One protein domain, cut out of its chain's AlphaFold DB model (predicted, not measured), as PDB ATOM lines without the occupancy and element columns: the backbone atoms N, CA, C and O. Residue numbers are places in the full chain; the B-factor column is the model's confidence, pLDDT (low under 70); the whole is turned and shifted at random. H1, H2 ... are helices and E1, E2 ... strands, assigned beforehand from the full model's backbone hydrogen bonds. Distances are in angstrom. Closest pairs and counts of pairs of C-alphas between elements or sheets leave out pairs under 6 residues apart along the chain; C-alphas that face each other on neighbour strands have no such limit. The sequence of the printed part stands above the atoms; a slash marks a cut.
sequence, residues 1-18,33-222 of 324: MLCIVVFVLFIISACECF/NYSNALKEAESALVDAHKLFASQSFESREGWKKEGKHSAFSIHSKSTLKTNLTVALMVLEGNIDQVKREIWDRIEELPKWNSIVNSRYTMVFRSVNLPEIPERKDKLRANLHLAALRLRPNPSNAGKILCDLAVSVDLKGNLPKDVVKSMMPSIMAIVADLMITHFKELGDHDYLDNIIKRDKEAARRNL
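What this domain is: This is residues 1 to 18 and 33 to 222 of the 324 residues of the protein "START domain-containing protein" of Pristionchus pacificus (UniProt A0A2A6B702). A twisted wall of six antiparallel strands has the long helix H6 packed on one face and H2 on the opposite face, and past the end of H6 residues 208 to 222 of H7 stick out as an arm. The printed part has 208 residues with seven named helices and six named strands, in the order H1 H2 H3 E1 E2 E3 H4 H5 E4 E5 E6 H6 H7. The sheet's order is E1 E2 E3 E6 E5 E4, and the class is mixed, helices and strands. The whole is compact, with a radius of gyration of the C-alphas of 18.6 A, and spans 58 by 44 by 37 A.

Where its parts are: Find C-alpha 2 at (48.754, -36.822, 20.112), where H1, residues 2 to 18, begins; it has a kink of 46 degrees near residue 12. H2, residues 33 to 52, is 30.5 A long, and H3 is residues 55 to 59. Next come E1, residues 64 to 66, E2, residues 72 to 78, and E3, residues 83 to 92. H4, residues 95 to 103, and H5, residues 109 to 112, precede E4, residues 120 to 124. E5, residues 142 to 153, is 32.4 A long; E6, residues 156 to 169, is 36.6 A and bends by 53 degrees at residue 159. H6, residues 176 to 203, is 41.2 A long. H7, residues 206 to 222, ends with C-alpha 222 at (31.447, -7.510, 46.671).

How they stand to each other: Look first at two meanders, each strand the antiparallel neighbour of the one before: E1 E2 E3, with N 64 and O 76 2.8 A apart and N 75 and O 86 2.8 A apart, and E4 E5 E6, with N 122 and O 148 2.9 A apart and N 149 and O 163 2.9 A apart. E3 and E6 are antiparallel neighbours, with N 87 and O 164 2.8 A apart. The arrangement has three layers, H4 and H6 on one face of the sheet and H2 on the other. H6 comes closest to E3 at the C-alphas of Glu 92 and Lys 199, 5.5 A. H2 has a height over the sheet of 5.7 A. H1 is close to H6 but not clearly touching, H3 likewise to H2, and H5 is near H4. Every O i to N i+4 pair is within hydrogen-bond range in H3, H4 and H7, against 11 of 13 in H1, 15 of 16 in H2 and 22 of 24 in H6; H5 is too short for one.

The domain as a whole: Residues 19 to 32 are not printed, and C-alphas 18 and 33 are 15.3 A apart across this cut. The link from E4 to E5 is long. Confidence is under 70 at 45 residues, among them 1 to 18 and 104 to 118.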
ATOM      1  N   MET A   1      50.272 -40.851  18.999       33.03
ATOM      2  CA  MET A   1      49.680 -40.587  20.334       33.03
ATOM      3  C   MET A   1      48.902 -39.276  20.413       33.03
ATOM      4  O   MET A   1      47.793 -39.330  20.917       33.03
ATOM      5  N   LEU A   2      49.401 -38.136  19.911       23.53
ATOM      6  CA  LEU A   2      48.754 -36.822  20.112       23.53
ATOM      7  C   LEU A   2      47.240 -36.780  19.778       23.53
ATOM      8  O   LEU A   2      46.450 -36.310  20.589       23.53
ATOM      9  N   CYS A   3      46.809 -37.372  18.657       28.30
ATOM     10  CA  CYS A   3      45.394 -37.403  18.249       28.30
ATOM     11  C   CYS A   3      44.456 -38.182  19.198       28.30
ATOM     12  O   CYS A   3      43.245 -38.005  19.132       28.30
ATOM     13  N   ILE A   4      44.992 -39.049  20.064       35.91
ATOM     14  CA  ILE A   4      44.211 -39.856  21.017       35.91
ATOM     15  C   ILE A   4      43.894 -39.044  22.276       35.91
ATOM     16  O   ILE A   4      42.756 -39.053  22.736       35.91
ATOM     17  N   VAL A   5      44.874 -38.287  22.784       34.38
ATOM     18  CA  VAL A   5      44.668 -37.346  23.898       34.38
ATOM     19  C   VAL A   5      43.648 -36.283  23.494       34.38
ATOM     20  O   VAL A   5      42.740 -35.978  24.263       34.38
ATOM     21  N   VAL A   6      43.720 -35.811  22.242       39.75
ATOM     22  CA  VAL A   6      42.703 -34.925  21.664       39.75
ATOM     23  C   VAL A   6      41.317 -35.566  21.686       39.75
ATOM     24  O   VAL A   6      40.385 -34.860  22.018       39.75
ATOM     25  N   PHE A   7      41.133 -36.864  21.412       42.59
ATOM     26  CA  PHE A   7      39.796 -37.486  21.420       42.59
ATOM     27  C   PHE A   7      39.170 -37.564  22.825       42.59
ATOM     28  O   PHE A   7      37.973 -37.335  22.976       42.59
ATOM     29  N   VAL A   8      39.973 -37.826  23.863       45.31
ATOM     30  CA  VAL A   8      39.510 -37.812  25.266       45.31
ATOM     31  C   VAL A   8      39.176 -36.385  25.703       45.31
ATOM     32  O   VAL A   8      38.085 -36.135  26.213       45.31
ATOM     33  N   LEU A   9      40.061 -35.429  25.402       40.56
ATOM     34  CA  LEU A   9      39.785 -34.003  25.584       40.56
ATOM     35  C   LEU A   9      38.613 -33.519  24.720       40.56
ATOM     36  O   LEU A   9      37.969 -32.559  25.102       40.56
ATOM     37  N   PHE A  10      38.285 -34.171  23.601       43.50
ATOM     38  CA  PHE A  10      37.141 -33.817  22.757       43.50
ATOM     39  C   PHE A  10      35.820 -34.334  23.328       43.50
ATOM     40  O   PHE A  10      34.803 -33.693  23.116       43.50
ATOM     41  N   ILE A  11      35.803 -35.434  24.088       45.78
ATOM     42  CA  ILE A  11      34.609 -35.816  24.866       45.78
ATOM     43  C   ILE A  11      34.365 -34.786  25.980       45.78
ATOM     44  O   ILE A  11      33.231 -34.371  26.186       45.78
ATOM     45  N   ILE A  12      35.430 -34.314  26.637       41.28
ATOM     46  CA  ILE A  12      35.354 -33.286  27.689       41.28
ATOM     47  C   ILE A  12      34.997 -31.903  27.099       41.28
ATOM     48  O   ILE A  12      34.134 -31.206  27.623       41.28
ATOM     49  N   SER A  13      35.599 -31.521  25.972       33.22
ATOM     50  CA  SER A  13      35.431 -30.202  25.342       33.22
ATOM     51  C   SER A  13      34.209 -30.118  24.415       33.22
ATOM     52  O   SER A  13      33.668 -29.038  24.212       33.22
ATOM     53  N   ALA A  14      33.660 -31.241  23.933       37.56
ATOM     54  CA  ALA A  14      32.330 -31.244  23.314       37.56
ATOM     55  C   ALA A  14      31.234 -30.838  24.316       37.56
ATOM     56  O   ALA A  14      30.251 -30.223  23.906       37.56
ATOM     57  N   CYS A  15      31.418 -31.106  25.616       36.81
ATOM     58  CA  CYS A  15      30.556 -30.548  26.659       36.81
ATOM     59  C   CYS A  15      30.742 -29.023  26.792       36.81
ATOM     60  O   CYS A  15      29.765 -28.304  26.973       36.81
ATOM     61  N   GLU A  16      31.965 -28.502  26.633       31.80
ATOM     62  CA  GLU A  16      32.232 -27.053  26.655       31.80
ATOM     63  C   GLU A  16      31.626 -26.327  25.440       31.80
ATOM     64  O   GLU A  16      30.970 -25.302  25.610       31.80
ATOM     65  N   CYS A  17      31.771 -26.875  24.227       31.55
ATOM     66  CA  CYS A  17      31.193 -26.294  23.008       31.55
ATOM     67  C   CYS A  17      29.657 -26.322  22.970       31.55
ATOM     68  O   CYS A  17      29.061 -25.538  22.233       31.55
ATOM     69  N   PHE A  18      29.005 -27.214  23.723       37.31
ATOM     70  CA  PHE A  18      27.543 -27.238  23.807       37.31
ATOM     71  C   PHE A  18      27.004 -26.110  24.701       37.31
ATOM     72  O   PHE A  18      25.938 -25.566  24.427       37.31
ATOM     73  N   ASN A  33      15.936 -28.551  12.920       78.88
ATOM     74  CA  ASN A  33      17.297 -28.925  12.511       78.88
ATOM     75  C   ASN A  33      17.925 -29.996  13.426       78.88
ATOM     76  O   ASN A  33      18.575 -30.919  12.938       78.88
ATOM     77  N   TYR A  34      17.678 -29.928  14.739       85.38
ATOM     78  CA  TYR A  34      18.272 -30.845  15.725       85.38
ATOM     79  C   TYR A  34      17.358 -32.018  16.113       85.38
ATOM     80  O   TYR A  34      17.757 -32.884  16.894       85.38
ATOM     81  N   SER A  35      16.167 -32.121  15.516       89.12
ATOM     82  CA  SER A  35      15.217 -33.218  15.761       89.12
ATOM     83  C   SER A  35      15.824 -34.614  15.547       89.12
ATOM     84  O   SER A  35      15.528 -35.539  16.304       89.12
ATOM     85  N   ASN A  36      16.720 -34.772  14.568       89.94
ATOM     86  CA  ASN A  36      17.454 -36.020  14.341       89.94
ATOM     87  C   ASN A  36      18.531 -36.270  15.409       89.94
ATOM     88  O   ASN A  36      18.687 -37.403  15.855       89.94
ATOM     89  N   ALA A  37      19.232 -35.229  15.867       90.69
ATOM     90  CA  ALA A  37      20.240 -35.363  16.918       90.69
ATOM     91  C   ALA A  37      19.616 -35.779  18.262       90.69
ATOM     92  O   ALA A  37      20.164 -36.632  18.957       90.69
ATOM     93  N   LEU A  38      18.430 -35.250  18.589       89.56
ATOM     94  CA  LEU A  38      17.668 -35.648  19.776       89.56
ATOM     95  C   LEU A  38      17.195 -37.110  19.703       89.56
ATOM     96  O   LEU A  38      17.343 -37.841  20.682       89.56
ATOM     97  N   LYS A  39      16.706 -37.570  18.542       92.50
ATOM     98  CA  LYS A  39      16.349 -38.988  18.318       92.50
ATOM     99  C   LYS A  39      17.552 -39.923  18.460       92.50
ATOM    100  O   LYS A  39      17.426 -41.006  19.023       92.50
ATOM    101  N   GLU A  40      18.724 -39.513  17.975       93.88
ATOM    102  CA  GLU A  40      19.956 -40.294  18.133       93.88
ATOM    103  C   GLU A  40      20.447 -40.332  19.587       93.88
ATOM    104  O   GLU A  40      20.924 -41.373  20.034       93.88
ATOM    105  N   ALA A  41      20.279 -39.247  20.351       91.88
ATOM    106  CA  ALA A  41      20.565 -39.230  21.786       91.88
ATOM    107  C   ALA A  41      19.611 -40.149  22.576       91.88
ATOM    108  O   ALA A  41      20.063 -40.932  23.413       91.88
ATOM    109  N   GLU A  42      18.309 -40.126  22.268       92.69
ATOM    110  CA  GLU A  42      17.320 -41.050  22.840       92.69
ATOM    111  C   GLU A  42      17.643 -42.511  22.484       92.69
ATOM    112  O   GLU A  42      17.689 -43.375  23.363       92.69
ATOM    113  N   SER A  43      17.968 -42.795  21.217       95.75
ATOM    114  CA  SER A  43      18.394 -44.131  20.786       95.75
ATOM    115  C   SER A  43      19.683 -44.584  21.482       95.75
ATOM    116  O   SER A  43      19.769 -45.745  21.882       95.75
ATOM    117  N   ALA A  44      20.661 -43.694  21.678       95.81
ATOM    118  CA  ALA A  44      21.882 -44.002  22.417       95.81
ATOM    119  C   ALA A  44      21.600 -44.332  23.893       95.81
ATOM    120  O   ALA A  44      22.212 -45.255  24.433       95.81
ATOM    121  N   LEU A  45      20.643 -43.646  24.533       95.12
ATOM    122  CA  LEU A  45      20.217 -43.941  25.905       95.12
ATOM    123  C   LEU A  45      19.547 -45.317  26.006       95.12
ATOM    124  O   LEU A  45      19.884 -46.109  26.888       95.12
ATOM    125  N   VAL A  46      18.656 -45.635  25.064       96.25
ATOM    126  CA  VAL A  46      18.015 -46.954  24.962       96.25
ATOM    127  C   VAL A  46      19.054 -48.062  24.749       96.25
ATOM    128  O   VAL A  46      18.981 -49.104  25.404       96.25
ATOM    129  N   ASP A  47      20.043 -47.850  23.880       96.56
ATOM    130  CA  ASP A  47      21.096 -48.835  23.614       96.56
ATOM    131  C   ASP A  47      22.052 -49.006  24.809       96.56
ATOM    132  O   ASP A  47      22.421 -50.135  25.139       96.56
ATOM    133  N   ALA A  48      22.387 -47.924  25.522       96.50
ATOM    134  CA  ALA A  48      23.137 -47.991  26.775       96.50
ATOM    135  C   ALA A  48      22.378 -48.776  27.852       96.50
ATOM    136  O   ALA A  48      22.957 -49.646  28.500       96.50
ATOM    137  N   HIS A  49      21.077 -48.525  28.025       95.50
ATOM    138  CA  HIS A  49      20.246 -49.272  28.971       95.50
ATOM    139  C   HIS A  49      20.179 -50.764  28.620       95.50
ATOM    140  O   HIS A  49      20.399 -51.597  29.499       95.50
ATOM    141  N   LYS A  50      19.970 -51.119  27.343       96.19
ATOM    142  CA  LYS A  50      20.002 -52.518  26.874       96.19
ATOM    143  C   LYS A  50      21.348 -53.190  27.146       96.19
ATOM    144  O   LYS A  50      21.374 -54.318  27.629       96.19
ATOM    145  N   LEU A  51      22.461 -52.505  26.871       96.44
ATOM    146  CA  LEU A  51      23.805 -53.004  27.166       96.44
ATOM    147  C   LEU A  51      23.971 -53.282  28.666       96.44
ATOM    148  O   LEU A  51      24.327 -54.394  29.060       96.44
ATOM    149  N   PHE A  52      23.692 -52.274  29.489       96.25
ATOM    150  CA  PHE A  52      23.928 -52.280  30.929       96.25
ATOM    151  C   PHE A  52      22.974 -53.169  31.736       96.25
ATOM    152  O   PHE A  52      23.307 -53.497  32.875       96.25
ATOM    153  N   ALA A  53      21.825 -53.542  31.166       95.81
ATOM    154  CA  ALA A  53      20.880 -54.514  31.719       95.81
ATOM    155  C   ALA A  53      21.051 -55.933  31.137       95.81
ATOM    156  O   ALA A  53      20.342 -56.850  31.542       95.81
ATOM    157  N   SER A  54      21.957 -56.141  30.172       97.12
ATOM    158  CA  SER A  54      22.153 -57.469  29.584       97.12
ATOM    159  C   SER A  54      22.888 -58.407  30.546       97.12
ATOM    160  O   SER A  54      23.960 -58.074  31.058       97.12
ATOM    161  N   GLN A  55      22.378 -59.629  30.713       97.12
ATOM    162  CA  GLN A  55      23.022 -60.668  31.526       97.12
ATOM    163  C   GLN A  55      24.472 -60.929  31.086       97.12
ATOM    164  O   GLN A  55      25.343 -61.153  31.926       97.12
ATOM    165  N   SER A  56      24.767 -60.827  29.783       96.62
ATOM    166  CA  SER A  56      26.135 -60.977  29.269       96.62
ATOM    167  C   SER A  56      27.078 -59.855  29.719       96.62
ATOM    168  O   SER A  56      28.278 -60.082  29.828       96.62
ATOM    169  N   PHE A  57      26.576 -58.641  29.987       96.69
ATOM    170  CA  PHE A  57      27.387 -57.569  30.567       96.69
ATOM    171  C   PHE A  57      27.705 -57.864  32.032       96.69
ATOM    172  O   PHE A  57      28.846 -57.689  32.437       96.69
ATOM    173  N   GLU A  58      26.741 -58.332  32.824       95.44
ATOM    174  CA  GLU A  58      26.959 -58.603  34.253       95.44
ATOM    175  C   GLU A  58      27.864 -59.822  34.484       95.44
ATOM    176  O   GLU A  58      28.880 -59.711  35.169       95.44
ATOM    177  N   SER A  59      27.558 -60.947  33.832       97.00
ATOM    178  CA  SER A  59      28.341 -62.197  33.887       97.00
ATOM    179  C   SER A  59      29.706 -62.127  33.194       97.00
ATOM    180  O   SER A  59      30.546 -62.999  33.402       97.00
ATOM    181  N   ARG A  60      29.923 -61.117  32.338       97.12
ATOM    182  CA  ARG A  60      31.047 -61.027  31.385       97.12
ATOM    183  C   ARG A  60      31.109 -62.190  30.380       97.12
ATOM    184  O   ARG A  60      32.137 -62.403  29.741       97.12
ATOM    185  N   GLU A  61      29.994 -62.876  30.134       96.75
ATOM    186  CA  GLU A  61      29.913 -63.939  29.130       96.75
ATOM    187  C   GLU A  61      30.200 -63.426  27.704       96.75
ATOM    188  O   GLU A  61      29.596 -62.465  27.205       96.75
ATOM    189  N   GLY A  62      31.149 -64.077  27.027       96.88
ATOM    190  CA  GLY A  62      31.606 -63.691  25.690       96.88
ATOM    191  C   GLY A  62      32.367 -62.358  25.644       96.88
ATOM    192  O   GLY A  62      32.524 -61.798  24.560       96.88
ATOM    193  N   TRP A  63      32.813 -61.834  26.788       98.06
ATOM    194  CA  TRP A  63      33.732 -60.699  26.859       98.06
ATOM    195  C   TRP A  63      35.170 -61.192  27.037       98.06
ATOM    196  O   TRP A  63      35.458 -62.040  27.879       98.06
ATOM    197  N   LYS A  64      36.096 -60.625  26.266       97.88
ATOM    198  CA  LYS A  64      37.534 -60.846  26.418       97.88
ATOM    199  C   LYS A  64      38.093 -59.803  27.376       97.88
ATOM    200  O   LYS A  64      38.016 -58.610  27.094       97.88
ATOM    201  N   LYS A  65      38.685 -60.234  28.491       97.81
ATOM    202  CA  LYS A  65      39.425 -59.335  29.386       97.81
ATOM    203  C   LYS A  65      40.688 -58.833  28.680       97.81
ATOM    204  O   LYS A  65      41.459 -59.631  28.153       97.81
ATOM    205  N   GLU A  66      40.895 -57.523  28.696       97.44
ATOM    206  CA  GLU A  66      42.034 -56.843  28.086       97.44
ATOM    207  C   GLU A  66      42.940 -56.264  29.179       97.44
ATOM    208  O   GLU A  66      42.481 -55.563  30.083       97.44
ATOM    209  N   GLY A  67      44.239 -56.560  29.092       93.62
ATOM    210  CA  GLY A  67      45.241 -56.080  30.044       93.62
ATOM    211  C   GLY A  67      45.140 -56.667  31.462       93.62
ATOM    212  O   GLY A  67      44.296 -57.507  31.793       93.62
ATOM    213  N   LYS A  68      46.057 -56.215  32.321       93.56
ATOM    214  CA  LYS A  68      46.093 -56.509  33.759       93.56
ATOM    215  C   LYS A  68      46.388 -55.207  34.501       93.56
ATOM    216  O   LYS A  68      47.542 -54.815  34.611       93.56
ATOM    217  N   HIS A  69      45.339 -54.567  35.002       95.88
ATOM    218  CA  HIS A  69      45.424 -53.385  35.856       95.88
ATOM    219  C   HIS A  69      44.867 -53.748  37.240       95.88
ATOM    220  O   HIS A  69      44.017 -54.635  37.352       95.88
ATOM    221  N   SER A  70      45.386 -53.119  38.294       96.19
ATOM    222  CA  SER A  70      44.972 -53.371  39.682       96.19
ATOM    223  C   SER A  70      43.750 -52.546  40.091       96.19
ATOM    224  O   SER A  70      42.898 -53.049  40.818       96.19
ATOM    225  N   ALA A  71      43.648 -51.302  39.611       96.50
ATOM    226  CA  ALA A  71      42.594 -50.355  39.991       96.50
ATOM    227  C   ALA A  71      41.314 -50.444  39.129       96.50
ATOM    228  O   ALA A  71      40.252 -49.975  39.534       96.50
ATOM    229  N   PHE A  72      41.394 -51.057  37.944       97.62
ATOM    230  CA  PHE A  72      40.277 -51.205  37.009       97.62
ATOM    231  C   PHE A  72      40.419 -52.473  36.162       97.62
ATOM    232  O   PHE A  72      41.450 -53.145  36.166       97.62
ATOM    233  N   SER A  73      39.381 -52.806  35.395       98.00
ATOM    234  CA  SER A  73      39.454 -53.865  34.386       98.00
ATOM    235  C   SER A  73      38.842 -53.425  33.066       98.00
ATOM    236  O   SER A  73      37.825 -52.733  33.055       98.00
ATOM    237  N   ILE A  74      39.457 -53.842  31.960       98.25
ATOM    238  CA  ILE A  74      38.962 -53.578  30.611       98.25
ATOM    239  C   ILE A  74      38.495 -54.883  29.991       98.25
ATOM    240  O   ILE A  74      39.105 -55.936  30.184       98.25
ATOM    241  N   HIS A  75      37.398 -54.807  29.253       98.25
ATOM    242  CA  HIS A  75      36.784 -55.926  28.558       98.25
ATOM    243  C   HIS A  75      36.410 -55.491  27.145       98.25
ATOM    244  O   HIS A  75      35.873 -54.401  26.958       98.25
ATOM    245  N   SER A  76      36.661 -56.335  26.151       97.88
ATOM    246  CA  SER A  76      36.228 -56.131  24.771       97.88
ATOM    247  C   SER A  76      35.221 -57.208  24.358       97.88
ATOM    248  O   SER A  76      35.295 -58.358  24.795       97.88
ATOM    249  N   LYS A  77      34.250 -56.843  23.520       97.00
ATOM    250  CA  LYS A  77      33.307 -57.779  22.899       97.00
ATOM    251  C   LYS A  77      33.067 -57.364  21.455       97.00
ATOM    252  O   LYS A  77      32.696 -56.223  21.175       97.00
ATOM    253  N   SER A  78      33.299 -58.287  20.526       95.31
ATOM    254  CA  SER A  78      32.988 -58.055  19.115       95.31
ATOM    255  C   SER A  78      31.472 -58.105  18.931       95.31
ATOM    256  O   SER A  78      30.817 -59.033  19.403       95.31
ATOM    257  N   THR A  79      30.913 -57.114  18.247       92.62
ATOM    258  CA  THR A  79      29.495 -57.062  17.863       92.62
ATOM    259  C   THR A  79      29.372 -57.134  16.340       92.62
ATOM    260  O   THR A  79      30.377 -57.083  15.630       92.62
ATOM    261  N   LEU A  80      28.145 -57.222  15.819       89.19
ATOM    262  CA  LEU A  80      27.891 -57.230  14.373       89.19
ATOM    263  C   LEU A  80      28.335 -55.936  13.662       89.19
ATOM    264  O   LEU A  80      28.618 -55.977  12.469       89.19
ATOM    265  N   LYS A  81      28.379 -54.797  14.370       84.81
ATOM    266  CA  LYS A  81      28.748 -53.489  13.793       84.81
ATOM    267  C   LYS A  81      30.198 -53.103  14.097       84.81
ATOM    268  O   LYS A  81      30.913 -52.648  13.212       84.81
ATOM    269  N   THR A  82      30.627 -53.274  15.345       91.31
ATOM    270  CA  THR A  82      31.876 -52.714  15.897       91.31
ATOM    271  C   THR A  82      32.429 -53.579  17.033       91.31
ATOM    272  O   THR A  82      31.764 -54.498  17.516       91.31
ATOM    273  N   ASN A  83      33.629 -53.263  17.525       94.56
ATOM    274  CA  ASN A  83      34.091 -53.780  18.815       94.56
ATOM    275  C   ASN A  83      33.642 -52.826  19.926       94.56
ATOM    276  O   ASN A  83      33.949 -51.634  19.889       94.56
ATOM    277  N   LEU A  84      32.933 -53.360  20.915       96.94
ATOM    278  CA  LEU A  84      32.543 -52.646  22.121       96.94
ATOM    279  C   LEU A  84      33.618 -52.870  23.187       96.94
ATOM    280  O   LEU A  84      33.933 -54.013  23.513       96.94
ATOM    281  N   THR A  85      34.181 -51.790  23.723       97.88
ATOM    282  CA  THR A  85      35.172 -51.831  24.806       97.88
ATOM    283  C   THR A  85      34.566 -51.217  26.059       97.88
ATOM    284  O   THR A  85      33.901 -50.189  25.980       97.88
ATOM    285  N   VAL A  86      34.771 -51.841  27.213       98.12
ATOM    286  CA  VAL A  86      34.232 -51.401  28.501       98.12
ATOM    287  C   VAL A  86      35.354 -51.348  29.525       98.12
ATOM    288  O   VAL A  86      36.033 -52.352  29.726       98.12
ATOM    289  N   ALA A  87      35.517 -50.209  30.193       98.12
ATOM    290  CA  ALA A  87      36.306 -50.083  31.410       98.12
ATOM    291  C   ALA A  87      35.374 -50.102  32.631       98.12
ATOM    292  O   ALA A  87      34.333 -49.444  32.649       98.12
ATOM    293  N   LEU A  88      35.760 -50.870  33.644       97.94
ATOM    294  CA  LEU A  88      35.086 -50.978  34.933       97.94
ATOM    295  C   LEU A  88      36.067 -50.493  35.993       97.94
ATOM    296  O   LEU A  88      37.115 -51.119  36.177       97.94
ATOM    297  N   MET A  89      35.737 -49.399  36.668       97.69
ATOM    298  CA  MET A  89      36.606 -48.761  37.654       97.69
ATOM    299  C   MET A  89      35.826 -48.364  38.907       97.69
ATOM    300  O   MET A  89      34.598 -48.256  38.893       97.69
ATOM    301  N   VAL A  90      36.559 -48.143  39.995       97.31
ATOM    302  CA  VAL A  90      36.024 -47.564  41.226       97.31
ATOM    303  C   VAL A  90      36.620 -46.170  41.374       97.31
ATOM    304  O   VAL A  90      37.837 -46.023  41.337       97.31
ATOM    305  N   LEU A  91      35.759 -45.166  41.505       95.25
ATOM    306  CA  LEU A  91      36.146 -43.779  41.760       95.25
ATOM    307  C   LEU A  91      35.965 -43.482  43.252       95.25
ATOM    308  O   LEU A  91      35.026 -43.997  43.869       95.25
ATOM    309  N   GLU A  92      36.843 -42.660  43.818       93.75
ATOM    310  CA  GLU A  92      36.642 -42.087  45.152       93.75
ATOM    311  C   GLU A  92      35.605 -40.949  45.096       93.75
ATOM    312  O   GLU A  92      35.362 -40.355  44.042       93.75
ATOM    313  N   GLY A  93      34.987 -40.652  46.238       89.00
ATOM    314  CA  GLY A  93      33.984 -39.599  46.385       89.00
ATOM    315  C   GLY A  93      32.541 -40.112  46.382       89.00
ATOM    316  O   GLY A  93      32.234 -41.242  45.995       89.00
ATOM    317  N   ASN A  94      31.624 -39.257  46.841       87.62
ATOM    318  CA  ASN A  94      30.188 -39.542  46.798       87.62
ATOM    319  C   ASN A  94      29.592 -39.193  45.426       87.62
ATOM    320  O   ASN A  94      30.116 -38.359  44.683       87.62
ATOM    321  N   ILE A  95      28.475 -39.837  45.078       86.31
ATOM    322  CA  ILE A  95      27.909 -39.735  43.725       86.31
ATOM    323  C   ILE A  95      27.488 -38.308  43.355       86.31
ATOM    324  O   ILE A  95      27.502 -37.969  42.176       86.31
ATOM    325  N   ASP A  96      27.149 -37.465  44.333       83.31
ATOM    326  CA  ASP A  96      26.819 -36.057  44.111       83.31
ATOM    327  C   ASP A  96      28.053 -35.216  43.779       83.31
ATOM    328  O   ASP A  96      27.968 -34.365  42.904       83.31
ATOM    329  N   GLN A  97      29.208 -35.474  44.395       82.06
ATOM    330  CA  GLN A  97      30.475 -34.832  44.030       82.06
ATOM    331  C   GLN A  97      30.898 -35.192  42.602       82.06
ATOM    332  O   GLN A  97      31.260 -34.306  41.836       82.06
ATOM    333  N   VAL A  98      30.800 -36.467  42.217       82.06
ATOM    334  CA  VAL A  98      31.162 -36.909  40.859       82.06
ATOM    335  C   VAL A  98      30.153 -36.434  39.815       82.06
ATOM    336  O   VAL A  98      30.552 -36.054  38.718       82.06
ATOM    337  N   LYS A  99      28.858 -36.374  40.160       82.00
ATOM    338  CA  LYS A  99      27.858 -35.660  39.354       82.00
ATOM    339  C   LYS A  99      28.263 -34.206  39.158       82.00
ATOM    340  O   LYS A  99      28.348 -33.783  38.018       82.00
ATOM    341  N   ARG A 100      28.534 -33.468  40.237       79.88
ATOM    342  CA  ARG A 100      28.931 -32.059  40.154       79.88
ATOM    343  C   ARG A 100      30.158 -31.872  39.264       79.88
ATOM    344  O   ARG A 100      30.095 -31.136  38.296       79.88
ATOM    345  N   GLU A 101      31.223 -32.631  39.476       79.94
ATOM    346  CA  GLU A 101      32.439 -32.505  38.663       79.94
ATOM    347  C   GLU A 101      32.208 -32.781  37.160       79.94
ATOM    348  O   GLU A 101      32.731 -32.074  36.302       79.94
ATOM    349  N   ILE A 102      31.398 -33.790  36.821       79.25
ATOM    350  CA  ILE A 102      31.120 -34.175  35.425       79.25
ATOM    351  C   ILE A 102      30.035 -33.287  34.782       79.25
ATOM    352  O   ILE A 102      29.944 -33.222  33.555       79.25
ATOM    353  N   TRP A 103      29.200 -32.618  35.584       75.06
ATOM    354  CA  TRP A 103      27.896 -32.104  35.148       75.06
ATOM    355  C   TRP A 103      27.555 -30.673  35.597       75.06
ATOM    356  O   TRP A 103      26.641 -30.095  35.019       75.06
ATOM    357  N   ASP A 104      28.258 -30.054  36.554       62.16
ATOM    358  CA  ASP A 104      27.909 -28.713  37.078       62.16
ATOM    359  C   ASP A 104      28.131 -27.585  36.075       62.16
ATOM    360  O   ASP A 104      27.593 -26.501  36.258       62.16
ATOM    361  N   ARG A 105      28.818 -27.837  34.955       54.53
ATOM    362  CA  ARG A 105      28.772 -26.913  33.811       54.53
ATOM    363  C   ARG A 105      27.435 -26.957  33.053       54.53
ATOM    364  O   ARG A 105      27.286 -26.254  32.066       54.53
ATOM    365  N   ILE A 106      26.471 -27.777  33.475       56.03
ATOM    366  CA  ILE A 106      25.103 -27.866  32.943       56.03
ATOM    367  C   ILE A 106      24.133 -27.580  34.112       56.03
ATOM    368  O   ILE A 106      23.406 -28.452  34.597       56.03
ATOM    369  N   GLU A 107      24.179 -26.327  34.574       47.56
ATOM    370  CA  GLU A 107      23.888 -25.800  35.929       47.56
ATOM    371  C   GLU A 107      22.480 -26.053  36.538       47.56
ATOM    372  O   GLU A 107      22.194 -25.652  37.678       47.56
ATOM    373  N   GLU A 108      21.559 -26.706  35.821       53.28
ATOM    374  CA  GLU A 108      20.153 -26.860  36.246       53.28
ATOM    375  C   GLU A 108      19.599 -28.294  36.248       53.28
ATOM    376  O   GLU A 108      18.542 -28.535  36.841       53.28
ATOM    377  N   LEU A 109      20.291 -29.275  35.656       45.84
ATOM    378  CA  LEU A 109      19.740 -30.630  35.489       45.84
ATOM    379  C   LEU A 109      19.352 -31.374  36.791       45.84
ATOM    380  O   LEU A 109      18.338 -32.073  36.762       45.84
ATOM    381  N   PRO A 110      20.053 -31.234  37.936       45.41
ATOM    382  CA  PRO A 110      19.676 -31.939  39.166       45.41
ATOM    383  C   PRO A 110      18.409 -31.414  39.866       45.41
ATOM    384  O   PRO A 110      17.828 -32.124  40.684       45.41
ATOM    385  N   LYS A 111      17.975 -30.173  39.592       51.75
ATOM    386  CA  LYS A 111      17.011 -29.446  40.448       51.75
ATOM    387  C   LYS A 111      15.551 -29.910  40.320       51.75
ATOM    388  O   LYS A 111      14.743 -29.576  41.181       51.75
ATOM    389  N   TRP A 112      15.192 -30.645  39.264       48.69
ATOM    390  CA  TRP A 112      13.788 -30.915  38.903       48.69
ATOM    391  C   TRP A 112      13.363 -32.391  38.950       48.69
ATOM    392  O   TRP A 112      12.183 -32.674  38.752       48.69
ATOM    393  N   ASN A 113      14.273 -33.338  39.219       42.16
ATOM    394  CA  ASN A 113      13.947 -34.769  39.209       42.16
ATOM    395  C   ASN A 113      14.547 -35.534  40.402       42.16
ATOM    396  O   ASN A 113      15.569 -36.213  40.297       42.16
ATOM    397  N   SER A 114      13.860 -35.459  41.543       47.25
ATOM    398  CA  SER A 114      14.217 -36.143  42.797       47.25
ATOM    399  C   SER A 114      14.039 -37.671  42.772       47.25
ATOM    400  O   SER A 114      14.351 -38.339  43.756       47.25
ATOM    401  N   ILE A 115      13.550 -38.248  41.668       46.34
ATOM    402  CA  ILE A 115      13.250 -39.685  41.549       46.34
ATOM    403  C   ILE A 115      14.478 -40.485  41.054       46.34
ATOM    404  O   ILE A 115      14.570 -41.690  41.286       46.34
ATOM    405  N   VAL A 116      15.488 -39.839  40.454       50.34
ATOM    406  CA  VAL A 116      16.671 -40.501  39.841       50.34
ATOM    407  C   VAL A 116      17.768 -40.865  40.866       50.34
ATOM    408  O   VAL A 116      18.963 -40.772  40.601       50.34
ATOM    409  N   ASN A 117      17.393 -41.279  42.076       53.44
ATOM    410  CA  ASN A 117      18.250 -41.198  43.270       53.44
ATOM    411  C   ASN A 117      19.291 -42.325  43.486       53.44
ATOM    412  O   ASN A 117      19.701 -42.574  44.616       53.44
ATOM    413  N   SER A 118      19.751 -43.034  42.444       63.41
ATOM    414  CA  SER A 118      20.831 -44.038  42.628       63.41
ATOM    415  C   SER A 118      21.656 -44.436  41.401       63.41
ATOM    416  O   SER A 118      22.650 -45.145  41.555       63.41
ATOM    417  N   ARG A 119      21.277 -44.048  40.179       80.81
ATOM    418  CA  ARG A 119      21.989 -44.460  38.958       80.81
ATOM    419  C   ARG A 119      21.969 -43.324  37.950       80.81
ATOM    420  O   ARG A 119      20.897 -42.833  37.617       80.81
ATOM    421  N   TYR A 120      23.141 -42.956  37.453       89.31
ATOM    422  CA  TYR A 120      23.290 -41.911  36.445       89.31
ATOM    423  C   TYR A 120      23.924 -42.516  35.206       89.31
ATOM    424  O   TYR A 120      24.919 -43.231  35.316       89.31
ATOM    425  N   THR A 121      23.332 -42.243  34.048       91.88
ATOM    426  CA  THR A 121      23.819 -42.722  32.755       91.88
ATOM    427  C   THR A 121      23.967 -41.524  31.828       91.88
ATOM    428  O   THR A 121      22.978 -40.898  31.459       91.88
ATOM    429  N   MET A 122      25.203 -41.214  31.452       92.31
ATOM    430  CA  MET A 122      25.526 -40.281  30.374       92.31
ATOM    431  C   MET A 122      25.666 -41.079  29.080       92.31
ATOM    432  O   MET A 122      26.215 -42.182  29.114       92.31
ATOM    433  N   VAL A 123      25.213 -40.538  27.951       94.94
ATOM    434  CA  VAL A 123      25.397 -41.164  26.635       94.94
ATOM    435  C   VAL A 123      25.844 -40.157  25.591       94.94
ATOM    436  O   VAL A 123      25.439 -38.999  25.613       94.94
ATOM    437  N   PHE A 124      26.650 -40.634  24.650       94.75
ATOM    438  CA  PHE A 124      27.131 -39.874  23.508       94.75
ATOM    439  C   PHE A 124      27.031 -40.727  22.244       94.75
ATOM    440  O   PHE A 124      27.310 -41.931  22.257       94.75
ATOM    441  N   ARG A 125      26.686 -40.084  21.130       95.69
ATOM    442  CA  ARG A 125      26.666 -40.677  19.793       95.69
ATOM    443  C   ARG A 125      27.051 -39.617  18.768       95.69
ATOM    444  O   ARG A 125      26.706 -38.448  18.922       95.69
ATOM    445  N   SER A 126      27.763 -40.016  17.720       95.75
ATOM    446  CA  SER A 126      28.019 -39.147  16.574       95.75
ATOM    447  C   SER A 126      26.724 -38.876  15.820       95.75
ATOM    448  O   SER A 126      26.084 -39.793  15.312       95.75
ATOM    449  N   VAL A 127      26.379 -37.598  15.706       95.00
ATOM    450  CA  VAL A 127      25.266 -37.110  14.892       95.00
ATOM    451  C   VAL A 127      25.805 -36.369  13.669       95.00
ATOM    452  O   VAL A 127      26.885 -35.767  13.714       95.00
ATOM    453  N   ASN A 128      25.065 -36.426  12.563       90.69
ATOM    454  CA  ASN A 128      25.364 -35.647  11.366       90.69
ATOM    455  C   ASN A 128      24.674 -34.288  11.488       90.69
ATOM    456  O   ASN A 128      23.448 -34.218  11.452       90.69
ATOM    457  N   LEU A 129      25.471 -33.231  11.634       88.81
ATOM    458  CA  LEU A 129      25.015 -31.841  11.658       88.81
ATOM    459  C   LEU A 129      25.418 -31.183  10.331       88.81
ATOM    460  O   LEU A 129      26.605 -31.260   9.989       88.81
ATOM    461  N   PRO A 130      24.490 -30.580   9.564       86.06
ATOM    462  CA  PRO A 130      24.817 -29.935   8.291       86.06
ATOM    463  C   PRO A 130      25.787 -28.754   8.451       86.06
ATOM    464  O   PRO A 130      26.560 -28.474   7.539       86.06
ATOM    465  N   GLU A 131      25.799 -28.106   9.617       90.06
ATOM    466  CA  GLU A 131      26.692 -26.999   9.975       90.06
ATOM    467  C   GLU A 131      28.154 -27.445  10.150       90.06
ATOM    468  O   GLU A 131      29.075 -26.641  10.010       90.06
ATOM    469  N   ILE A 132      28.384 -28.734  10.438       89.12
ATOM    470  CA  ILE A 132      29.715 -29.319  10.650       89.12
ATOM    471  C   ILE A 132      29.890 -30.506   9.685       89.12
ATOM    472  O   ILE A 132      29.781 -31.666  10.105       89.12
ATOM    473  N   PRO A 133      30.134 -30.256   8.384       93.06
ATOM    474  CA  PRO A 133      30.298 -31.305   7.379       93.06
ATOM    475  C   PRO A 133      31.607 -32.094   7.555       93.06
ATOM    476  O   PRO A 133      32.543 -31.670   8.236       93.06
ATOM    477  N   GLU A 134      31.698 -33.263   6.913       92.88
ATOM    478  CA  GLU A 134      32.968 -33.993   6.811       92.88
ATOM    479  C   GLU A 134      33.982 -33.207   5.966       92.88
ATOM    480  O   GLU A 134      33.646 -32.644   4.923       92.88
ATOM    481  N   ARG A 135      35.245 -33.180   6.406       94.19
ATOM    482  CA  ARG A 135      36.334 -32.500   5.695       94.19
ATOM    483  C   ARG A 135      37.255 -33.516   5.031       94.19
ATOM    484  O   ARG A 135      37.647 -34.492   5.659       94.19
ATOM    485  N   LYS A 136      37.685 -33.253   3.794       93.00
ATOM    486  CA  LYS A 136      38.577 -34.162   3.044       93.00
ATOM    487  C   LYS A 136      39.947 -34.373   3.707       93.00
ATOM    488  O   LYS A 136      40.555 -35.415   3.502       93.00
ATOM    489  N   ASP A 137      40.419 -33.408   4.498       94.69
ATOM    490  CA  ASP A 137      41.694 -33.468   5.224       94.69
ATOM    491  C   ASP A 137      41.599 -34.159   6.599       94.69
ATOM    492  O   ASP A 137      42.621 -34.329   7.262       94.69
ATOM    493  N   LYS A 138      40.396 -34.540   7.064       92.06
ATOM    494  CA  LYS A 138      40.184 -35.088   8.415       92.06
ATOM    495  C   LYS A 138      39.210 -36.261   8.418       92.06
ATOM    496  O   LYS A 138      38.045 -36.128   8.061       92.06
ATOM    497  N   LEU A 139      39.670 -37.398   8.931       91.38
ATOM    498  CA  LEU A 139      38.835 -38.578   9.123       91.38
ATOM    499  C   LEU A 139      37.835 -38.349  10.272       91.38
ATOM    500  O   LEU A 139      38.236 -38.228  11.430       91.38
ATOM    501  N   ARG A 140      36.532 -38.301   9.966       92.94
ATOM    502  CA  ARG A 140      35.464 -38.248  10.979       92.94
ATOM    503  C   ARG A 140      35.128 -39.662  11.450       92.94
ATOM    504  O   ARG A 140      34.350 -40.363  10.806       92.94
ATOM    505  N   ALA A 141      35.701 -40.060  12.583       94.25
ATOM    506  CA  ALA A 141      35.281 -41.266  13.290       94.25
ATOM    507  C   ALA A 141      33.786 -41.194  13.661       94.25
ATOM    508  O   ALA A 141      33.251 -40.121  13.943       94.25
ATOM    509  N   ASN A 142      33.122 -42.347  13.664       94.75
ATOM    510  CA  ASN A 142      31.720 -42.516  14.010       94.75
ATOM    511  C   ASN A 142      31.587 -43.191  15.385       94.75
ATOM    512  O   ASN A 142      31.803 -44.395  15.541       94.75
ATOM    513  N   LEU A 143      31.229 -42.410  16.400       95.75
ATOM    514  CA  LEU A 143      30.923 -42.912  17.732       95.75
ATOM    515  C   LEU A 143      29.501 -43.480  17.748       95.75
ATOM    516  O   LEU A 143      28.531 -42.743  17.894       95.75
ATOM    517  N   HIS A 144      29.366 -44.800  17.624       96.25
ATOM    518  CA  HIS A 144      28.060 -45.465  17.681       96.25
ATOM    519  C   HIS A 144      27.443 -45.425  19.085       96.25
ATOM    520  O   HIS A 144      26.223 -45.324  19.225       96.25
ATOM    521  N   LEU A 145      28.281 -45.528  20.116       97.12
ATOM    522  CA  LEU A 145      27.890 -45.377  21.513       97.12
ATOM    523  C   LEU A 145      29.135 -45.076  22.350       97.12
ATOM    524  O   LEU A 145      30.066 -45.879  22.352       97.12
ATOM    525  N   ALA A 146      29.135 -43.989  23.115       96.88
ATOM    526  CA  ALA A 146      29.791 -43.989  24.418       96.88
ATOM    527  C   ALA A 146      28.718 -43.880  25.500       96.88
ATOM    528  O   ALA A 146      27.727 -43.175  25.318       96.88
ATOM    529  N   ALA A 147      28.903 -44.582  26.611       96.75
ATOM    530  CA  ALA A 147      28.001 -44.528  27.747       96.75
ATOM    531  C   ALA A 147      28.784 -44.633  29.058       96.75
ATOM    532  O   ALA A 147      29.618 -45.522  29.210       96.75
ATOM    533  N   LEU A 148      28.493 -43.746  30.003       95.81
ATOM    534  CA  LEU A 148      29.088 -43.717  31.336       95.81
ATOM    535  C   LEU A 148      27.982 -43.978  32.358       95.81
ATOM    536  O   LEU A 148      27.082 -43.152  32.494       95.81
ATOM    537  N   ARG A 149      28.044 -45.105  33.074       95.50
ATOM    538  CA  ARG A 149      27.108 -45.447  34.152       95.50
ATOM    539  C   ARG A 149      27.790 -45.318  35.510       95.50
ATOM    540  O   ARG A 149      28.715 -46.068  35.811       95.50
ATOM    541  N   LEU A 150      27.287 -44.409  36.339       94.38
ATOM    542  CA  LEU A 150      27.729 -44.176  37.713       94.38
ATOM    543  C   LEU A 150      26.709 -44.756  38.698       94.38
ATOM    544  O   LEU A 150      25.499 -44.541  38.559       94.38
ATOM    545  N   ARG A 151      27.194 -45.499  39.695       94.44
ATOM    546  CA  ARG A 151      26.385 -46.156  40.737       94.44
ATOM    547  C   ARG A 151      27.113 -46.065  42.085       94.44
ATOM    548  O   ARG A 151      28.322 -46.286  42.091       94.44
ATOM    549  N   PRO A 152      26.443 -45.812  43.224       94.06
ATOM    550  CA  PRO A 152      27.081 -45.927  44.534       94.06
ATOM    551  C   PRO A 152      27.659 -47.333  44.718       94.06
ATOM    552  O   PRO A 152      27.049 -48.318  44.287       94.06
ATOM    553  N   ASN A 153      28.829 -47.444  45.341       95.06
ATOM    554  CA  ASN A 153      29.377 -48.743  45.706       95.06
ATOM    555  C   ASN A 153      28.597 -49.288  46.923       95.06
ATOM    556  O   ASN A 153      28.600 -48.647  47.974       95.06
ATOM    557  N   PRO A 154      27.930 -50.456  46.817       94.06
ATOM    558  CA  PRO A 154      27.086 -50.983  47.892       94.06
ATOM    559  C   PRO A 154      27.873 -51.326  49.164       94.06
ATOM    560  O   PRO A 154      27.287 -51.377  50.239       94.06
ATOM    561  N   SER A 155      29.189 -51.533  49.052       96.50
ATOM    562  CA  SER A 155      30.071 -51.855  50.176       96.50
ATOM    563  C   SER A 155      30.792 -50.633  50.759       96.50
ATOM    564  O   SER A 155      31.441 -50.760  51.794       96.50
ATOM    565  N   ASN A 156      30.746 -49.467  50.100       94.69
ATOM    566  CA  ASN A 156      31.419 -48.250  50.566       94.69
ATOM    567  C   ASN A 156      30.757 -46.988  49.981       94.69
ATOM    568  O   ASN A 156      30.950 -46.668  48.811       94.69
ATOM    569  N   ALA A 157      30.033 -46.236  50.813       90.00
ATOM    570  CA  ALA A 157      29.320 -45.021  50.403       90.00
ATOM    571  C   ALA A 157      30.229 -43.866  49.925       90.00
ATOM    572  O   ALA A 157      29.755 -42.973  49.225       90.00
ATOM    573  N   GLY A 158      31.522 -43.888  50.269       91.62
ATOM    574  CA  GLY A 158      32.530 -42.943  49.781       91.62
ATOM    575  C   GLY A 158      33.156 -43.331  48.439       91.62
ATOM    576  O   GLY A 158      34.156 -42.728  48.058       91.62
ATOM    577  N   LYS A 159      32.619 -44.351  47.748       94.75
ATOM    578  CA  LYS A 159      33.098 -44.809  46.438       94.75
ATOM    579  C   LYS A 159      31.963 -45.014  45.443       94.75
ATOM    580  O   LYS A 159      30.832 -45.357  45.797       94.75
ATOM    581  N   ILE A 160      32.295 -44.898  44.162       95.31
ATOM    582  CA  ILE A 160      31.364 -45.049  43.040       95.31
ATOM    583  C   ILE A 160      31.875 -46.126  42.094       95.31
ATOM    584  O   ILE A 160      33.040 -46.136  41.705       95.31
ATOM    585  N   LEU A 161      30.978 -47.014  41.681       96.25
ATOM    586  CA  LEU A 161      31.203 -47.919  40.565       96.25
ATOM    587  C   LEU A 161      30.951 -47.151  39.267       96.25
ATOM    588  O   LEU A 161      29.844 -46.656  39.035       96.25
ATOM    589  N   CYS A 162      31.981 -47.067  38.436       96.44
ATOM    590  CA  CYS A 162      31.970 -46.390  37.150       96.44
ATOM    591  C   CYS A 162      32.139 -47.435  36.038       96.44
ATOM    592  O   CYS A 162      33.174 -48.099  35.936       96.44
ATOM    593  N   ASP A 163      31.100 -47.594  35.217       97.62
ATOM    594  CA  ASP A 163      31.131 -48.424  34.015       97.62
ATOM    595  C   ASP A 163      31.183 -47.504  32.779       97.62
ATOM    596  O   ASP A 163      30.176 -46.885  32.425       97.62
ATOM    597  N   LEU A 164      32.334 -47.413  32.107       97.25
ATOM    598  CA  LEU A 164      32.498 -46.649  30.865       97.25
ATOM    599  C   LEU A 164      32.528 -47.607  29.671       97.25
ATOM    600  O   LEU A 164      33.435 -48.426  29.551       97.25
ATOM    601  N   ALA A 165      31.558 -47.494  28.770       97.69
ATOM    602  CA  ALA A 165      31.440 -48.280  27.547       97.69
ATOM    603  C   ALA A 165      31.679 -47.398  26.314       97.69
ATOM    604  O   ALA A 165      31.102 -46.321  26.220       97.69
ATOM    605  N   VAL A 166      32.487 -47.857  25.353       97.31
ATOM    606  CA  VAL A 166      32.781 -47.150  24.096       97.31
ATOM    607  C   VAL A 166      32.778 -48.124  22.916       97.31
ATOM    608  O   VAL A 166      33.465 -49.144  22.908       97.31
ATOM    609  N   SER A 167      32.017 -47.773  21.884       96.38
ATOM    610  CA  SER A 167      31.943 -48.423  20.581       96.38
ATOM    611  C   SER A 167      32.093 -47.353  19.502       96.38
ATOM    612  O   SER A 167      31.158 -46.596  19.224       96.38
ATOM    613  N   VAL A 168      33.260 -47.327  18.865       95.50
ATOM    614  CA  VAL A 168      33.615 -46.382  17.804       95.50
ATOM    615  C   VAL A 168      34.026 -47.141  16.544       95.50
ATOM    616  O   VAL A 168      34.744 -48.138  16.613       95.50
ATOM    617  N   ASP A 169      33.564 -46.662  15.396       94.00
ATOM    618  CA  ASP A 169      34.162 -46.953  14.098       94.00
ATOM    619  C   ASP A 169      35.078 -45.779  13.743       94.00
ATOM    620  O   ASP A 169      34.627 -44.645  13.594       94.00
ATOM    621  N   LEU A 170      36.382 -46.023  13.637       91.69
ATOM    622  CA  LEU A 170      37.344 -44.968  13.309       91.69
ATOM    623  C   LEU A 170      37.283 -44.551  11.830       91.69
ATOM    624  O   LEU A 170      37.864 -43.523  11.485       91.69
ATOM    625  N   LYS A 171      36.556 -45.304  10.988       89.56
ATOM    626  CA  LYS A 171      36.563 -45.241   9.520       89.56
ATOM    627  C   LYS A 171      37.969 -45.453   8.920       89.56
ATOM    628  O   LYS A 171      38.960 -45.687   9.614       89.56
ATOM    629  N   GLY A 172      38.052 -45.357   7.592       87.94
ATOM    630  CA  GLY A 172      39.303 -45.422   6.834       87.94
ATOM    631  C   GLY A 172      39.891 -46.831   6.706       87.94
ATOM    632  O   GLY A 172      39.295 -47.824   7.114       87.94
ATOM    633  N   ASN A 173      41.091 -46.912   6.129       90.50
ATOM    634  CA  ASN A 173      41.752 -48.177   5.782       90.50
ATOM    635  C   ASN A 173      42.633 -48.730   6.922       90.50
ATOM    636  O   ASN A 173      43.685 -49.316   6.671       90.50
ATOM    637  N   LEU A 174      42.240 -48.521   8.184       88.88
ATOM    638  CA  LEU A 174      42.961 -49.080   9.329       88.88
ATOM    639  C   LEU A 174      42.690 -50.593   9.440       88.88
ATOM    640  O   LEU A 174      41.524 -50.997   9.455       88.88
ATOM    641  N   PRO A 175      43.721 -51.452   9.570       91.19
ATOM    642  CA  PRO A 175      43.512 -52.879   9.791       91.19
ATOM    643  C   PRO A 175      42.688 -53.129  11.059       91.19
ATOM    644  O   PRO A 175      42.941 -52.530  12.109       91.19
ATOM    645  N   LYS A 176      41.717 -54.049  10.984       88.12
ATOM    646  CA  LYS A 176      40.773 -54.324  12.086       88.12
ATOM    647  C   LYS A 176      41.479 -54.672  13.400       88.12
ATOM    648  O   LYS A 176      40.988 -54.307  14.465       88.12
ATOM    649  N   ASP A 177      42.633 -55.328  13.330       89.25
ATOM    650  CA  ASP A 177      43.387 -55.745  14.513       89.25
ATOM    651  C   ASP A 177      44.161 -54.589  15.171       89.25
ATOM    652  O   ASP A 177      44.304 -54.566  16.393       89.25
ATOM    653  N   VAL A 178      44.542 -53.559  14.401       91.44
ATOM    654  CA  VAL A 178      45.069 -52.289  14.941       91.44
ATOM    655  C   VAL A 178      43.972 -51.554  15.714       91.44
ATOM    656  O   VAL A 178      44.192 -51.121  16.841       91.44
ATOM    657  N   VAL A 179      42.753 -51.479  15.170       88.31
ATOM    658  CA  VAL A 179      41.611 -50.864  15.874       88.31
ATOM    659  C   VAL A 179      41.260 -51.640  17.154       88.31
ATOM    660  O   VAL A 179      41.089 -51.035  18.214       88.31
ATOM    661  N   LYS A 180      41.208 -52.980  17.087       90.62
ATOM    662  CA  LYS A 180      40.926 -53.857  18.241       90.62
ATOM    663  C   LYS A 180      41.948 -53.729  19.371       90.62
ATOM    664  O   LYS A 180      41.553 -53.766  20.530       90.62
ATOM    665  N   SER A 181      43.236 -53.607  19.051       91.62
ATOM    666  CA  SER A 181      44.318 -53.476  20.043       91.62
ATOM    667  C   SER A 181      44.454 -52.055  20.601       91.62
ATOM    668  O   SER A 181      44.811 -51.871  21.768       91.62
ATOM    669  N   MET A 182      44.115 -51.038  19.806       94.25
ATOM    670  CA  MET A 182      44.200 -49.647  20.236       94.25
ATOM    671  C   MET A 182      43.102 -49.273  21.239       94.25
ATOM    672  O   MET A 182      43.407 -48.628  22.240       94.25
ATOM    673  N   MET A 183      41.845 -49.680  21.024       94.19
ATOM    674  CA  MET A 183      40.731 -49.232  21.878       94.19
ATOM    675  C   MET A 183      40.885 -49.578  23.373       94.19
ATOM    676  O   MET A 183      40.677 -48.679  24.188       94.19
ATOM    677  N   PRO A 184      41.316 -50.791  23.777       96.00
ATOM    678  CA  PRO A 184      41.622 -51.088  25.176       96.00
ATOM    679  C   PRO A 184      42.727 -50.198  25.753       96.00
ATOM    680  O   PRO A 184      42.606 -49.729  26.880       96.00
ATOM    681  N   SER A 185      43.765 -49.897  24.968       95.69
ATOM    682  CA  SER A 185      44.863 -49.012  25.383       95.69
ATOM    683  C   SER A 185      44.382 -47.576  25.637       95.69
ATOM    684  O   SER A 185      44.784 -46.954  26.615       95.69
ATOM    685  N   ILE A 186      43.478 -47.055  24.796       93.75
ATOM    686  CA  ILE A 186      42.842 -45.741  25.009       93.75
ATOM    687  C   ILE A 186      41.997 -45.761  26.287       93.75
ATOM    688  O   ILE A 186      42.097 -44.858  27.113       93.75
ATOM    689  N   MET A 187      41.192 -46.808  26.470       95.88
ATOM    690  CA  MET A 187      40.314 -46.958  27.632       95.88
ATOM    691  C   MET A 187      41.086 -47.105  28.951       95.88
ATOM    692  O   MET A 187      40.581 -46.667  29.982       95.88
ATOM    693  N   ALA A 188      42.307 -47.654  28.928       96.25
ATOM    694  CA  ALA A 188      43.198 -47.693  30.091       96.25
ATOM    695  C   ALA A 188      43.651 -46.290  30.492       96.25
ATOM    696  O   ALA A 188      43.466 -45.903  31.638       96.25
ATOM    697  N   ILE A 189      44.130 -45.496  29.528       94.81
ATOM    698  CA  ILE A 189      44.536 -44.103  29.763       94.81
ATOM    699  C   ILE A 189      43.363 -43.282  30.324       94.81
ATOM    700  O   ILE A 189      43.547 -42.519  31.266       94.81
ATOM    701  N   VAL A 190      42.147 -43.456  29.790       91.88
ATOM    702  CA  VAL A 190      40.947 -42.781  30.322       91.88
ATOM    703  C   VAL A 190      40.640 -43.225  31.755       91.88
ATOM    704  O   VAL A 190      40.352 -42.376  32.595       91.88
ATOM    705  N   ALA A 191      40.719 -44.525  32.053       95.38
ATOM    706  CA  ALA A 191      40.471 -45.042  33.397       95.38
ATOM    707  C   ALA A 191      41.503 -44.534  34.417       95.38
ATOM    708  O   ALA A 191      41.107 -44.045  35.471       95.38
ATOM    709  N   ASP A 192      42.798 -44.578  34.089       94.38
ATOM    710  CA  ASP A 192      43.871 -44.037  34.933       94.38
ATOM    711  C   ASP A 192      43.671 -42.536  35.214       94.38
ATOM    712  O   ASP A 192      43.763 -42.108  36.367       94.38
ATOM    713  N   LEU A 193      43.327 -41.741  34.191       90.00
ATOM    714  CA  LEU A 193      43.050 -40.306  34.343       90.00
ATOM    715  C   LEU A 193      41.829 -40.044  35.236       90.00
ATOM    716  O   LEU A 193      41.906 -39.208  36.132       90.00
ATOM    717  N   MET A 194      40.720 -40.766  35.035       91.25
ATOM    718  CA  MET A 194      39.518 -40.612  35.867       91.25
ATOM    719  C   MET A 194      39.777 -41.000  37.326       91.25
ATOM    720  O   MET A 194      39.375 -40.271  38.229       91.25
ATOM    721  N   ILE A 195      40.455 -42.125  37.573       93.81
ATOM    722  CA  ILE A 195      40.780 -42.583  38.933       93.81
ATOM    723  C   ILE A 195      41.707 -41.583  39.627       93.81
ATOM    724  O   ILE A 195      41.465 -41.243  40.782       93.81
ATOM    725  N   THR A 196      42.732 -41.084  38.928       90.06
ATOM    726  CA  THR A 196      43.672 -40.089  39.472       90.06
ATOM    727  C   THR A 196      42.945 -38.792  39.830       90.06
ATOM    728  O   THR A 196      43.022 -38.363  40.978       90.06
ATOM    729  N   HIS A 197      42.147 -38.238  38.907       87.69
ATOM    730  CA  HIS A 197      41.362 -37.017  39.131       87.69
ATOM    731  C   HIS A 197      40.435 -37.146  40.343       87.69
ATOM    732  O   HIS A 197      40.493 -36.341  41.268       87.69
ATOM    733  N   PHE A 198      39.617 -38.202  40.399       87.19
ATOM    734  CA  PHE A 198      38.674 -38.376  41.508       87.19
ATOM    735  C   PHE A 198      39.339 -38.724  42.840       87.19
ATOM    736  O   PHE A 198      38.776 -38.408  43.888       87.19
ATOM    737  N   LYS A 199      40.545 -39.299  42.822       90.50
ATOM    738  CA  LYS A 199      41.361 -39.445  44.026       90.50
ATOM    739  C   LYS A 199      41.873 -38.086  44.518       90.50
ATOM    740  O   LYS A 199      41.687 -37.775  45.687       90.50
ATOM    741  N   GLU A 200      42.443 -37.254  43.648       86.00
ATOM    742  CA  GLU A 200      42.920 -35.905  44.009       86.00
ATOM    743  C   GLU A 200      41.784 -35.012  44.546       86.00
ATOM    744  O   GLU A 200      41.972 -34.267  45.510       86.00
ATOM    745  N   LEU A 201      40.573 -35.149  43.993       79.56
ATOM    746  CA  LEU A 201      39.355 -34.498  44.491       79.56
ATOM    747  C   LEU A 201      38.845 -35.026  45.845       79.56
ATOM    748  O   LEU A 201      38.020 -34.361  46.474       79.56
ATOM    749  N   GLY A 202      39.269 -36.222  46.261       81.38
ATOM    750  CA  GLY A 202      38.941 -36.824  47.557       81.38
ATOM    751  C   GLY A 202      40.016 -36.608  48.626       81.38
ATOM    752  O   GLY A 202      39.677 -36.488  49.799       81.38
ATOM    753  N   ASP A 203      41.291 -36.538  48.227       80.69
ATOM    754  CA  ASP A 203      42.440 -36.319  49.117       80.69
ATOM    755  C   ASP A 203      42.566 -34.845  49.562       80.69
ATOM    756  O   ASP A 203      43.107 -34.554  50.630       80.69
ATOM    757  N   HIS A 204      42.065 -33.899  48.764       60.56
ATOM    758  CA  HIS A 204      41.889 -32.512  49.188       60.56
ATOM    759  C   HIS A 204      40.551 -32.313  49.915       60.56
ATOM    760  O   HIS A 204      39.529 -32.847  49.484       60.56
ATOM    761  N   ASP A 205      40.508 -31.385  50.883       64.38
ATOM    762  CA  ASP A 205      39.271 -30.679  51.256       64.38
ATOM    763  C   ASP A 205      38.816 -29.800  50.073       64.38
ATOM    764  O   ASP A 205      38.907 -28.569  50.075       64.38
ATOM    765  N   TYR A 206      38.396 -30.441  48.983       61.41
ATOM    766  CA  TYR A 206      37.995 -29.799  47.737       61.41
ATOM    767  C   TYR A 206      36.756 -28.933  47.954       61.41
ATOM    768  O   TYR A 206      36.653 -27.856  47.375       61.41
ATOM    769  N   LEU A 207      35.868 -29.347  48.865       56.53
ATOM    770  CA  LEU A 207      34.743 -28.533  49.309       56.53
ATOM    771  C   LEU A 207      35.209 -27.270  50.040       56.53
ATOM    772  O   LEU A 207      34.748 -26.197  49.669       56.53
ATOM    773  N   ASP A 208      36.158 -27.335  50.979       65.81
ATOM    774  CA  ASP A 208      36.660 -26.117  51.635       65.81
ATOM    775  C   ASP A 208      37.435 -25.223  50.665       65.81
ATOM    776  O   ASP A 208      37.357 -24.000  50.765       65.81
ATOM    777  N   ASN A 209      38.132 -25.797  49.681       63.69
ATOM    778  CA  ASN A 209      38.828 -25.031  48.649       63.69
ATOM    779  C   ASN A 209      37.880 -24.413  47.608       63.69
ATOM    780  O   ASN A 209      38.135 -23.285  47.188       63.69
ATOM    781  N   ILE A 210      36.777 -25.072  47.231       62.31
ATOM    782  CA  ILE A 210      35.689 -24.462  46.445       62.31
ATOM    783  C   ILE A 210      35.017 -23.373  47.273       62.31
ATOM    784  O   ILE A 210      35.000 -22.226  46.852       62.31
ATOM    785  N   ILE A 211      34.570 -23.675  48.493       67.25
ATOM    786  CA  ILE A 211      33.939 -22.707  49.399       67.25
ATOM    787  C   ILE A 211      34.862 -21.501  49.628       67.25
ATOM    788  O   ILE A 211      34.384 -20.371  49.699       67.25
ATOM    789  N   LYS A 212      36.180 -21.703  49.719       75.75
ATOM    790  CA  LYS A 212      37.177 -20.630  49.805       75.75
ATOM    791  C   LYS A 212      37.308 -19.855  48.493       75.75
ATOM    792  O   LYS A 212      37.282 -18.631  48.548       75.75
ATOM    793  N   ARG A 213      37.404 -20.520  47.335       71.19
ATOM    794  CA  ARG A 213      37.454 -19.868  46.010       71.19
ATOM    795  C   ARG A 213      36.191 -19.062  45.724       71.19
ATOM    796  O   ARG A 213      36.312 -17.916  45.311       71.19
ATOM    797  N   ASP A 214      35.016 -19.599  46.025       69.75
ATOM    798  CA  ASP A 214      33.724 -18.938  45.850       69.75
ATOM    799  C   ASP A 214      33.562 -17.781  46.837       69.75
ATOM    800  O   ASP A 214      33.137 -16.699  46.445       69.75
ATOM    801  N   LYS A 215      33.990 -17.935  48.101       74.44
ATOM    802  CA  LYS A 215      34.065 -16.813  49.058       74.44
ATOM    803  C   LYS A 215      35.069 -15.746  48.619       74.44
ATOM    804  O   LYS A 215      34.823 -14.568  48.854       74.44
ATOM    805  N   GLU A 216      36.188 -16.109  47.996       76.06
ATOM    806  CA  GLU A 216      37.161 -15.154  47.450       76.06
ATOM    807  C   GLU A 216      36.645 -14.459  46.182       76.06
ATOM    808  O   GLU A 216      36.812 -13.249  46.056       76.06
ATOM    809  N   ALA A 217      35.971 -15.175  45.281       72.44
ATOM    810  CA  ALA A 217      35.318 -14.615  44.101       72.44
ATOM    811  C   ALA A 217      34.163 -13.684  44.500       72.44
ATOM    812  O   ALA A 217      34.107 -12.544  44.047       72.44
ATOM    813  N   ALA A 218      33.312 -14.112  45.437       72.19
ATOM    814  CA  ALA A 218      32.272 -13.281  46.028       72.19
ATOM    815  C   ALA A 218      32.861 -12.046  46.722       72.19
ATOM    816  O   ALA A 218      32.345 -10.958  46.524       72.19
ATOM    817  N   ARG A 219      33.973 -12.160  47.465       71.31
ATOM    818  CA  ARG A 219      34.663 -10.996  48.060       71.31
ATOM    819  C   ARG A 219      35.231 -10.035  47.016       71.31
ATOM    820  O   ARG A 219      35.125  -8.832  47.213       71.31
ATOM    821  N   ARG A 220      35.812 -10.535  45.919       63.66
ATOM    822  CA  ARG A 220      36.285  -9.690  44.804       63.66
ATOM    823  C   ARG A 220      35.119  -8.969  44.125       63.66
ATOM    824  O   ARG A 220      35.238  -7.787  43.828       63.66
ATOM    825  N   ASN A 221      33.986  -9.651  43.965       50.72
ATOM    826  CA  ASN A 221      32.782  -9.085  43.362       50.72
ATOM    827  C   ASN A 221      32.004  -8.158  44.315       50.72
ATOM    828  O   ASN A 221      31.352  -7.248  43.833       50.72
ATOM    829  N   LEU A 222      32.104  -8.334  45.640       42.41
ATOM    830  CA  LEU A 222      31.447  -7.510  46.671       42.41
ATOM    831  C   LEU A 222      32.154  -6.162  46.923       42.41
ATOM    832  O   LEU A 222      31.599  -5.286  47.579       42.41
TER     833      LEU A 222